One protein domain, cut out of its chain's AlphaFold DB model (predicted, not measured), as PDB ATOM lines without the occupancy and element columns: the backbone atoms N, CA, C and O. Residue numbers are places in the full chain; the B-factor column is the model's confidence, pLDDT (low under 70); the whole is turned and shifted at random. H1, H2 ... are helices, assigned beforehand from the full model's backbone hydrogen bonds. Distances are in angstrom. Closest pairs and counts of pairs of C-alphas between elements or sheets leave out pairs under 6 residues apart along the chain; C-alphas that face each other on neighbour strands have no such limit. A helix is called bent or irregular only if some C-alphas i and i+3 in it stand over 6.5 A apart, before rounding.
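This is residues 307 to 378 of the 931 residues of the protein "Integrase catalytic domain-containing protein" of Verrucomicrobia subdivision 3 bacterium (UniProt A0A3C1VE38). Six short helices form a short rod, with H1 in the middle and H2, H4 and H5 packing on it, mostly crosswise. At one end of the rod H6 folds back along H5 as a helical hairpin, and at the other end lies H3, which touches no helix. The printed part has 72 residues, 55 of them in six named helices, in the order H1 H2 H3 H4 H5 H6, with no named strand; the class is all helix. The whole is compact, with a radius of gyration of the C-alphas of 12.5 A, and spans 41 by 20 by 19 A.

The hub is H1, residues 307 to 318, which touches three helices. With residues 311 to 316 alone it touches H2, residues 324 to 334, at a steep tilt of 50 degrees, opposite ways; the closest C-alphas, of Ala 316 and Ala 327, are 5.0 A apart. With residues 309 to 313 alone H1 touches H4, residues 351 to 357, about perpendicular at 74 degrees; the closest C-alphas are those of Ile 309 and Val 357, 5.5 A apart. Residues 313 to 318 of H1 touch residues 362 to 366 of H5, which is residues 359 to 370, at a steep tilt of 45 degrees, the same way; the C-alphas of Val 317 and Cys 366 come closest, at 5.4 A. With residues 364 to 368 alone H5 touches H6, residues 372 to 378, in a hairpin at a shallow tilt of 24 degrees, opposite ways; the closest C-alphas are those of Ala 367 and Leu 375, 4.8 A apart. H3, residues 337 to 342, is close to H2 but not clearly touching, with the C-alphas of Tyr 332 and Arg 340 the closest at 7.2 A. H4 and H5 meet only through their link, and H1 and H6 are apart. Every O i to N i+4 pair is within hydrogen-bond range in H1, H3, H4 and H5; in H2 it is 5 of 7 and in H6 2 of 3.

H1 runs 16.1 A from C-alpha 307 at (-31.286, -13.500, 29.617), and H5 runs 16.4 A from C-alpha 359 at (-40.074, -22.726, 18.350). H2, 15.2 A long, is irregular: C-alphas 330 and 333 are 7.3 A apart. H3, H4 and H6 measure 8.4, 10.0 and 10.4 A, and H6 ends with C-alpha 378 at (-45.260, -33.367, 21.599).

The two C-alphas farthest apart, those of Gln 341 and Arg 373, are 41.2 A apart. The printed part has no cut; the link from H3 to H4 is short, with 8 residues, and the other links are tight. The mean pLDDT of the printed part is 88.8, that of H6 is 74, and residue 377 is under 70.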
ATOM      1  N   ALA A 307     -30.187 -14.248  29.013       91.19
ATOM      2  CA  ALA A 307     -31.286 -13.500  29.617       91.19
ATOM      3  C   ALA A 307     -32.284 -12.976  28.570       91.19
ATOM      4  O   ALA A 307     -33.487 -13.189  28.728       91.19
ATOM      5  N   ASP A 308     -31.805 -12.395  27.464       94.69
ATOM      6  CA  ASP A 308     -32.653 -11.896  26.372       94.69
ATOM      7  C   ASP A 308     -33.434 -13.044  25.720       94.69
ATOM      8  O   ASP A 308     -34.647 -12.958  25.511       94.69
ATOM      9  N   ILE A 309     -32.755 -14.166  25.452       93.88
ATOM     10  CA  ILE A 309     -33.382 -15.363  24.873       93.88
ATOM     11  C   ILE A 309     -34.466 -15.903  25.818       93.88
ATOM     12  O   ILE A 309     -35.569 -16.233  25.375       93.88
ATOM     13  N   ARG A 310     -34.170 -16.004  27.125       93.56
ATOM     14  CA  ARG A 310     -35.132 -16.465  28.141       93.56
ATOM     15  C   ARG A 310     -36.315 -15.512  28.273       93.56
ATOM     16  O   ARG A 310     -37.431 -16.004  28.383       93.56
ATOM     17  N   ARG A 311     -36.100 -14.197  28.208       94.81
ATOM     18  CA  ARG A 311     -37.150 -13.171  28.279       94.81
ATOM     19  C   ARG A 311     -38.131 -13.275  27.114       94.81
ATOM     20  O   ARG A 311     -39.334 -13.408  27.336       94.81
ATOM     21  N   VAL A 312     -37.627 -13.319  25.878       95.12
ATOM     22  CA  VAL A 312     -38.485 -13.494  24.693       95.12
ATOM     23  C   VAL A 312     -39.193 -14.849  24.732       95.12
ATOM     24  O   VAL A 312     -40.381 -14.928  24.425       95.12
ATOM     25  N   ARG A 313     -38.515 -15.920  25.172       95.75
ATOM     26  CA  ARG A 313     -39.140 -17.243  25.350       95.75
ATOM     27  C   ARG A 313     -40.243 -17.218  26.413       95.75
ATOM     28  O   ARG A 313     -41.313 -17.765  26.172       95.75
ATOM     29  N   HIS A 314     -40.005 -16.577  27.555       95.31
ATOM     30  CA  HIS A 314     -40.975 -16.396  28.634       95.31
ATOM     31  C   HIS A 314     -42.230 -15.678  28.127       95.31
ATOM     32  O   HIS A 314     -43.335 -16.198  28.272       95.31
ATOM     33  N   SER A 315     -42.060 -14.537  27.451       93.81
ATOM     34  CA  SER A 315     -43.176 -13.783  26.870       93.81
ATOM     35  C   SER A 315     -43.913 -14.574  25.784       93.81
ATOM     36  O   SER A 315     -45.145 -14.612  25.767       93.81
ATOM     37  N   ALA A 316     -43.185 -15.294  24.923       92.12
ATOM     38  CA  ALA A 316     -43.783 -16.160  23.909       92.12
ATOM     39  C   ALA A 316     -44.670 -17.245  24.535       92.12
ATOM     40  O   ALA A 316     -45.745 -17.522  24.007       92.12
ATOM     41  N   VAL A 317     -44.237 -17.831  25.653       91.25
ATOM     42  CA  VAL A 317     -44.940 -18.926  26.328       91.25
ATOM     43  C   VAL A 317     -46.135 -18.438  27.149       91.25
ATOM     44  O   VAL A 317     -47.221 -18.999  27.025       91.25
ATOM     45  N   LEU A 318     -45.950 -17.411  27.981       90.50
ATOM     46  CA  LEU A 318     -46.935 -17.018  28.996       90.50
ATOM     47  C   LEU A 318     -47.871 -15.888  28.565       90.50
ATOM     48  O   LEU A 318     -48.983 -15.811  29.077       90.50
ATOM     49  N   LYS A 319     -47.451 -15.027  27.632       88.44
ATOM     50  CA  LYS A 319     -48.232 -13.847  27.221       88.44
ATOM     51  C   LYS A 319     -48.778 -13.956  25.800       88.44
ATOM     52  O   LYS A 319     -49.899 -13.553  25.521       88.44
ATOM     53  N   ASN A 320     -47.987 -14.523  24.890       86.75
ATOM     54  CA  ASN A 320     -48.218 -14.401  23.449       86.75
ATOM     55  C   ASN A 320     -48.704 -15.693  22.767       86.75
ATOM     56  O   ASN A 320     -48.687 -15.786  21.538       86.75
ATOM     57  N   GLY A 321     -49.133 -16.707  23.528       80.31
ATOM     58  CA  GLY A 321     -49.739 -17.924  22.971       80.31
ATOM     59  C   GLY A 321     -48.848 -18.636  21.947       80.31
ATOM     60  O   GLY A 321     -49.330 -19.117  20.922       80.31
ATOM     61  N   SER A 322     -47.542 -18.698  22.213       85.56
ATOM     62  CA  SER A 322     -46.477 -19.243  21.356       85.56
ATOM     63  C   SER A 322     -45.977 -18.321  20.220       85.56
ATOM     64  O   SER A 322     -45.030 -18.670  19.511       85.56
ATOM     65  N   ARG A 323     -46.542 -17.120  20.034       91.88
ATOM     66  CA  ARG A 323     -46.172 -16.199  18.938       91.88
ATOM     67  C   ARG A 323     -44.863 -15.454  19.231       91.88
ATOM     68  O   ARG A 323     -44.863 -14.382  19.831       91.88
ATOM     69  N   ILE A 324     -43.747 -16.000  18.746       93.00
ATOM     70  CA  ILE A 324     -42.393 -15.452  18.971       93.00
ATOM     71  C   ILE A 324     -42.235 -14.027  18.415       93.00
ATOM     72  O   ILE A 324     -41.625 -13.196  19.074       93.00
ATOM     73  N   ASP A 325     -42.803 -13.708  17.246       93.12
ATOM     74  CA  ASP A 325     -42.685 -12.357  16.670       93.12
ATOM     75  C   ASP A 325     -43.403 -11.285  17.507       93.12
ATOM     76  O   ASP A 325     -42.922 -10.158  17.609       93.12
ATOM     77  N   SER A 326     -44.534 -11.626  18.133       92.31
ATOM     78  CA  SER A 326     -45.219 -10.715  19.056       92.31
ATOM     79  C   SER A 326     -44.434 -10.546  20.354       92.31
ATOM     80  O   SER A 326     -44.225  -9.416  20.782       92.31
ATOM     81  N   ALA A 327     -43.914 -11.646  20.908       92.81
ATOM     82  CA  ALA A 327     -43.060 -11.612  22.092       92.81
ATOM     83  C   ALA A 327     -41.769 -10.810  21.866       92.81
ATOM     84  O   ALA A 327     -41.342 -10.071  22.743       92.81
ATOM     85  N   TRP A 328     -41.167 -10.915  20.676       94.94
ATOM     86  CA  TRP A 328     -40.020 -10.100  20.286       94.94
ATOM     87  C   TRP A 328     -40.368  -8.615  20.305       94.94
ATOM     88  O   TRP A 328     -39.655  -7.858  20.942       94.94
ATOM     89  N   ARG A 329     -41.472  -8.198  19.667       94.38
ATOM     90  CA  ARG A 329     -41.901  -6.788  19.652       94.38
ATOM     91  C   ARG A 329     -42.153  -6.229  21.048       94.38
ATOM     92  O   ARG A 329     -41.729  -5.113  21.325       94.38
ATOM     93  N   GLU A 330     -42.853  -6.990  21.884       93.06
ATOM     94  CA  GLU A 330     -43.226  -6.572  23.238       93.06
ATOM     95  C   GLU A 330     -42.001  -6.461  24.152       93.06
ATOM     96  O   GLU A 330     -41.858  -5.487  24.883       93.06
ATOM     97  N   GLU A 331     -41.088  -7.434  24.086       95.06
ATOM     98  CA  GLU A 331     -39.908  -7.468  24.951       95.06
ATOM     99  C   GLU A 331     -38.721  -6.678  24.378       95.06
ATOM    100  O   GLU A 331     -37.781  -6.409  25.121       95.06
ATOM    101  N   TYR A 332     -38.753  -6.266  23.099       95.00
ATOM    102  CA  TYR A 332     -37.674  -5.530  22.418       95.00
ATOM    103  C   TYR A 332     -37.136  -4.334  23.226       95.00
ATOM    104  O   TYR A 332     -35.915  -4.219  23.340       95.00
ATOM    105  N   PRO A 333     -37.978  -3.473  23.842       93.94
ATOM    106  CA  PRO A 333     -37.498  -2.357  24.656       93.94
ATOM    107  C   PRO A 333     -36.723  -2.793  25.905       93.94
ATOM    108  O   PRO A 333     -35.953  -2.004  26.437       93.94
ATOM    109  N   GLN A 334     -36.896  -4.031  26.369       93.75
ATOM    110  CA  GLN A 334     -36.265  -4.575  27.577       93.75
ATOM    111  C   GLN A 334     -35.089  -5.517  27.273       93.75
ATOM    112  O   GLN A 334     -34.507  -6.077  28.204       93.75
ATOM    113  N   LEU A 335     -34.748  -5.724  25.996       94.12
ATOM    114  CA  LEU A 335     -33.571  -6.503  25.604       94.12
ATOM    115  C   LEU A 335     -32.290  -5.702  25.828       94.12
ATOM    116  O   LEU A 335     -32.306  -4.467  25.802       94.12
ATOM    117  N   SER A 336     -31.178  -6.415  26.006       93.44
ATOM    118  CA  SER A 336     -29.862  -5.796  26.153       93.44
ATOM    119  C   SER A 336     -29.528  -4.855  24.996       93.44
ATOM    120  O   SER A 336     -29.979  -5.017  23.856       93.44
ATOM    121  N   GLU A 337     -28.679  -3.872  25.291       91.38
ATOM    122  CA  GLU A 337     -28.212  -2.920  24.294       91.38
ATOM    123  C   GLU A 337     -27.536  -3.620  23.109       91.38
ATOM    124  O   GLU A 337     -27.866  -3.312  21.967       91.38
ATOM    125  N   TYR A 338     -26.715  -4.643  23.369       89.88
ATOM    126  CA  TYR A 338     -26.103  -5.485  22.339       89.88
ATOM    127  C   TYR A 338     -27.139  -6.072  21.364       89.88
ATOM    128  O   TYR A 338     -27.005  -5.955  20.142       89.88
ATOM    129  N   THR A 339     -28.215  -6.671  21.888       90.38
ATOM    130  CA  THR A 339     -29.260  -7.292  21.062       90.38
ATOM    131  C   THR A 339     -30.036  -6.255  20.245       90.38
ATOM    132  O   THR A 339     -30.354  -6.519  19.081       90.38
ATOM    133  N   ARG A 340     -30.310  -5.071  20.812       92.06
ATOM    134  CA  ARG A 340     -31.008  -3.972  20.115       92.06
ATOM    135  C   ARG A 340     -30.137  -3.296  19.056       92.06
ATOM    136  O   ARG A 340     -30.619  -3.056  17.955       92.06
ATOM    137  N   GLN A 341     -28.861  -3.035  19.348       90.50
ATOM    138  CA  GLN A 341     -27.914  -2.453  18.390       90.50
ATOM    139  C   GLN A 341     -27.714  -3.372  17.182       90.50
ATOM    140  O   GLN A 341     -27.712  -2.920  16.038       90.50
ATOM    141  N   ARG A 342     -27.608  -4.686  17.418       87.06
ATOM    142  CA  ARG A 342     -27.452  -5.669  16.341       87.06
ATOM    143  C   ARG A 342     -28.705  -5.815  15.476       87.06
ATOM    144  O   ARG A 342     -28.593  -6.149  14.297       87.06
ATOM    145  N   HIS A 343     -29.885  -5.578  16.047       89.31
ATOM    146  CA  HIS A 343     -31.172  -5.740  15.370       89.31
ATOM    147  C   HIS A 343     -32.060  -4.511  15.542       89.31
ATOM    148  O   HIS A 343     -33.109  -4.622  16.166       89.31
ATOM    149  N   PRO A 344     -31.724  -3.370  14.917       85.56
ATOM    150  CA  PRO A 344     -32.371  -2.078  15.175       85.56
ATOM    151  C   PRO A 344     -33.868  -2.029  14.817       85.56
ATOM    152  O   PRO A 344     -34.567  -1.072  15.141       85.56
ATOM    153  N   ARG A 345     -34.387  -3.050  14.124       85.25
ATOM    154  CA  ARG A 345     -35.790  -3.152  13.715       85.25
ATOM    155  C   ARG A 345     -36.546  -4.103  14.642       85.25
ATOM    156  O   ARG A 345     -36.379  -5.318  14.568       85.25
ATOM    157  N   SER A 346     -37.478  -3.564  15.422       88.19
ATOM    158  CA  SER A 346     -38.298  -4.340  16.364       88.19
ATOM    159  C   SER A 346     -39.441  -5.130  15.712       88.19
ATOM    160  O   SER A 346     -39.986  -6.038  16.325       88.19
ATOM    161  N   ARG A 347     -39.827  -4.828  14.462       87.62
ATOM    162  CA  ARG A 347     -41.083  -5.321  13.854       87.62
ATOM    163  C   ARG A 347     -41.208  -6.849  13.758       87.62
ATOM    164  O   ARG A 347     -42.330  -7.361  13.838       87.62
ATOM    165  N   LYS A 348     -40.096  -7.554  13.531       90.69
ATOM    166  CA  LYS A 348     -40.043  -9.011  13.330       90.69
ATOM    167  C   LYS A 348     -38.789  -9.582  13.979       90.69
ATOM    168  O   LYS A 348     -37.726  -8.977  13.865       90.69
ATOM    169  N   CYS A 349     -38.909 -10.753  14.601       91.06
ATOM    170  CA  CYS A 349     -37.775 -11.416  15.218       91.06
ATOM    171  C   CYS A 349     -36.764 -11.861  14.139       91.06
ATOM    172  O   CYS A 349     -37.137 -12.548  13.179       91.06
ATOM    173  N   PRO A 350     -35.481 -11.491  14.266       91.56
ATOM    174  CA  PRO A 350     -34.430 -11.933  13.357       91.56
ATOM    175  C   PRO A 350     -34.284 -13.457  13.363       91.56
ATOM    176  O   PRO A 350     -34.310 -14.084  14.421       91.56
ATOM    177  N   ARG A 351     -34.049 -14.064  12.191       87.06
ATOM    178  CA  ARG A 351     -33.974 -15.532  12.032       87.06
ATOM    179  C   ARG A 351     -32.991 -16.198  13.005       87.06
ATOM    180  O   ARG A 351     -33.324 -17.233  13.573       87.06
ATOM    181  N   ALA A 352     -31.817 -15.597  13.212       85.00
ATOM    182  CA  ALA A 352     -30.798 -16.117  14.126       85.00
ATOM    183  C   ALA A 352     -31.295 -16.158  15.583       85.00
ATOM    184  O   ALA A 352     -31.172 -17.178  16.254       85.00
ATOM    185  N   PHE A 353     -31.940 -15.085  16.049       91.00
ATOM    186  CA  PHE A 353     -32.503 -15.020  17.399       91.00
ATOM    187  C   PHE A 353     -33.718 -15.948  17.551       91.00
ATOM    188  O   PHE A 353     -33.849 -16.660  18.545       91.00
ATOM    189  N   TYR A 354     -34.572 -16.021  16.525       92.38
ATOM    190  CA  TYR A 354     -35.737 -16.908  16.481       92.38
ATOM    191  C   TYR A 354     -35.346 -18.383  16.679       92.38
ATOM    192  O   TYR A 354     -35.992 -19.113  17.434       92.38
ATOM    193  N   GLN A 355     -34.261 -18.825  16.034       90.31
ATOM    194  CA  GLN A 355     -33.729 -20.183  16.188       90.31
ATOM    195  C   GLN A 355     -33.263 -20.469  17.626       90.31
ATOM    196  O   GLN A 355     -33.493 -21.571  18.125       90.31
ATOM    197  N   LEU A 356     -32.688 -19.477  18.317       90.62
ATOM    198  CA  LEU A 356     -32.240 -19.596  19.711       90.62
ATOM    199  C   LEU A 356     -33.398 -19.600  20.719       90.62
ATOM    200  O   LEU A 356     -33.385 -20.376  21.682       90.62
ATOM    201  N   VAL A 357     -34.435 -18.787  20.490       91.06
ATOM    202  CA  VAL A 357     -35.696 -18.872  21.254       91.06
ATOM    203  C   VAL A 357     -36.277 -20.282  21.138       91.06
ATOM    204  O   VAL A 357     -36.710 -20.837  22.151       91.06
ATOM    205  N   ASN A 358     -36.130 -20.886  19.951       90.12
ATOM    206  CA  ASN A 358     -36.479 -22.257  19.601       90.12
ATOM    207  C   ASN A 358     -37.991 -22.504  19.687       90.12
ATOM    208  O   ASN A 358     -38.561 -22.724  20.758       90.12
ATOM    209  N   ARG A 359     -38.632 -22.508  18.514       89.25
ATOM    210  CA  ARG A 359     -40.074 -22.726  18.350       89.25
ATOM    211  C   ARG A 359     -40.562 -24.012  19.019       89.25
ATOM    212  O   ARG A 359     -41.555 -23.959  19.731       89.25
ATOM    213  N   LEU A 360     -39.833 -25.119  18.870       86.62
ATOM    214  CA  LEU A 360     -40.205 -26.407  19.465       86.62
ATOM    215  C   LEU A 360     -40.173 -26.356  20.998       86.62
ATOM    216  O   LEU A 360     -41.068 -26.889  21.650       86.62
ATOM    217  N   LYS A 361     -39.187 -25.662  21.587       89.44
ATOM    218  CA  LYS A 361     -39.144 -25.436  23.043       89.44
ATOM    219  C   LYS A 361     -40.315 -24.575  23.515       89.44
ATOM    220  O   LYS A 361     -40.918 -24.899  24.532       89.44
ATOM    221  N   VAL A 362     -40.645 -23.502  22.791       91.31
ATOM    222  CA  VAL A 362     -41.813 -22.655  23.100       91.31
ATOM    223  C   VAL A 362     -43.103 -23.474  23.034       91.31
ATOM    224  O   VAL A 362     -43.880 -23.446  23.981       91.31
ATOM    225  N   ASP A 363     -43.302 -24.252  21.971       86.62
ATOM    226  CA  ASP A 363     -44.507 -25.065  21.786       86.62
ATOM    227  C   ASP A 363     -44.646 -26.148  22.866       86.62
ATOM    228  O   ASP A 363     -45.736 -26.337  23.409       86.62
ATOM    229  N   ALA A 364     -43.545 -26.799  23.260       85.94
ATOM    230  CA  ALA A 364     -43.537 -27.745  24.376       85.94
ATOM    231  C   ALA A 364     -43.900 -27.068  25.712       85.94
ATOM    232  O   ALA A 364     -44.742 -27.571  26.458       85.94
ATOM    233  N   LEU A 365     -43.322 -25.901  26.013       88.94
ATOM    234  CA  LEU A 365     -43.635 -25.149  27.234       88.94
ATOM    235  C   LEU A 365     -45.100 -24.672  27.259       88.94
ATOM    236  O   LEU A 365     -45.778 -24.834  28.272       88.94
ATOM    237  N   CYS A 366     -45.628 -24.177  26.138       88.69
ATOM    238  CA  CYS A 366     -47.046 -23.834  25.999       88.69
ATOM    239  C   CYS A 366     -47.954 -25.052  26.198       88.69
ATOM    240  O   CYS A 366     -48.951 -24.985  26.920       88.69
ATOM    241  N   ALA A 367     -47.598 -26.194  25.608       85.81
ATOM    242  CA  ALA A 367     -48.337 -27.433  25.797       85.81
ATOM    243  C   ALA A 367     -48.328 -27.889  27.263       85.81
ATOM    244  O   ALA A 367     -49.339 -28.393  27.747       85.81
ATOM    245  N   ARG A 368     -47.232 -27.661  28.001       87.44
ATOM    246  CA  ARG A 368     -47.161 -27.943  29.442       87.44
ATOM    247  C   ARG A 368     -48.126 -27.088  30.262       87.44
ATOM    248  O   ARG A 368     -48.690 -27.623  31.220       87.44
ATOM    249  N   LEU A 369     -48.315 -25.814  29.909       86.56
ATOM    250  CA  LEU A 369     -49.295 -24.930  30.559       86.56
ATOM    251  C   LEU A 369     -50.731 -25.382  30.290       86.56
ATOM    252  O   LEU A 369     -51.563 -25.368  31.188       86.56
ATOM    253  N   GLN A 370     -50.999 -25.853  29.074       83.38
ATOM    254  CA  GLN A 370     -52.310 -26.368  28.672       83.38
ATOM    255  C   GLN A 370     -52.621 -27.754  29.264       83.38
ATOM    256  O   GLN A 370     -53.776 -28.169  29.291       83.38
ATOM    257  N   GLY A 371     -51.606 -28.485  29.735       81.81
ATOM    258  CA  GLY A 371     -51.766 -29.702  30.526       81.81
ATOM    259  C   GLY A 371     -50.745 -30.796  30.206       81.81
ATOM    260  O   GLY A 371     -50.229 -30.910  29.093       81.81
ATOM    261  N   LYS A 372     -50.490 -31.680  31.183       79.56
ATOM    262  CA  LYS A 372     -49.516 -32.789  31.062       79.56
ATOM    263  C   LYS A 372     -49.779 -33.687  29.841       79.56
ATOM    264  O   LYS A 372     -48.830 -34.124  29.193       79.56
ATOM    265  N   ARG A 373     -51.052 -33.922  29.491       71.12
ATOM    266  CA  ARG A 373     -51.450 -34.727  28.320       71.12
ATOM    267  C   ARG A 373     -50.973 -34.109  27.004       71.12
ATOM    268  O   ARG A 373     -50.484 -34.828  26.141       71.12
ATOM    269  N   LYS A 374     -51.092 -32.786  26.852       75.88
ATOM    270  CA  LYS A 374     -50.739 -32.088  25.610       75.88
ATOM    271  C   LYS A 374     -49.229 -32.033  25.402       75.88
ATOM    272  O   LYS A 374     -48.774 -32.251  24.287       75.88
ATOM    273  N   LEU A 375     -48.459 -31.853  26.480       82.25
ATOM    274  CA  LEU A 375     -46.999 -31.961  26.431       82.25
ATOM    275  C   LEU A 375     -46.543 -33.351  25.957       82.25
ATOM    276  O   LEU A 375     -45.696 -33.434  25.075       82.25
ATOM    277  N   ARG A 376     -47.106 -34.442  26.499       70.12
ATOM    278  CA  ARG A 376     -46.701 -35.805  26.098       70.12
ATOM    279  C   ARG A 376     -46.916 -36.082  24.613       70.12
ATOM    280  O   ARG A 376     -46.064 -36.711  24.004       70.12
ATOM    281  N   LYS A 377     -47.998 -35.559  24.020       68.88
ATOM    282  CA  LYS A 377     -48.231 -35.664  22.567       68.88
ATOM    283  C   LYS A 377     -47.105 -35.032  21.730       68.88
ATOM    284  O   LYS A 377     -46.926 -35.436  20.591       68.88
ATOM    285  N   ILE A 378     -46.369 -34.059  22.278       73.12
ATOM    286  CA  ILE A 378     -45.260 -33.367  21.599       73.12
ATOM    287  C   ILE A 378     -43.903 -34.011  21.909       73.12
ATOM    288  O   ILE A 378     -43.058 -34.098  21.026       73.12
TER     289      ILE A 378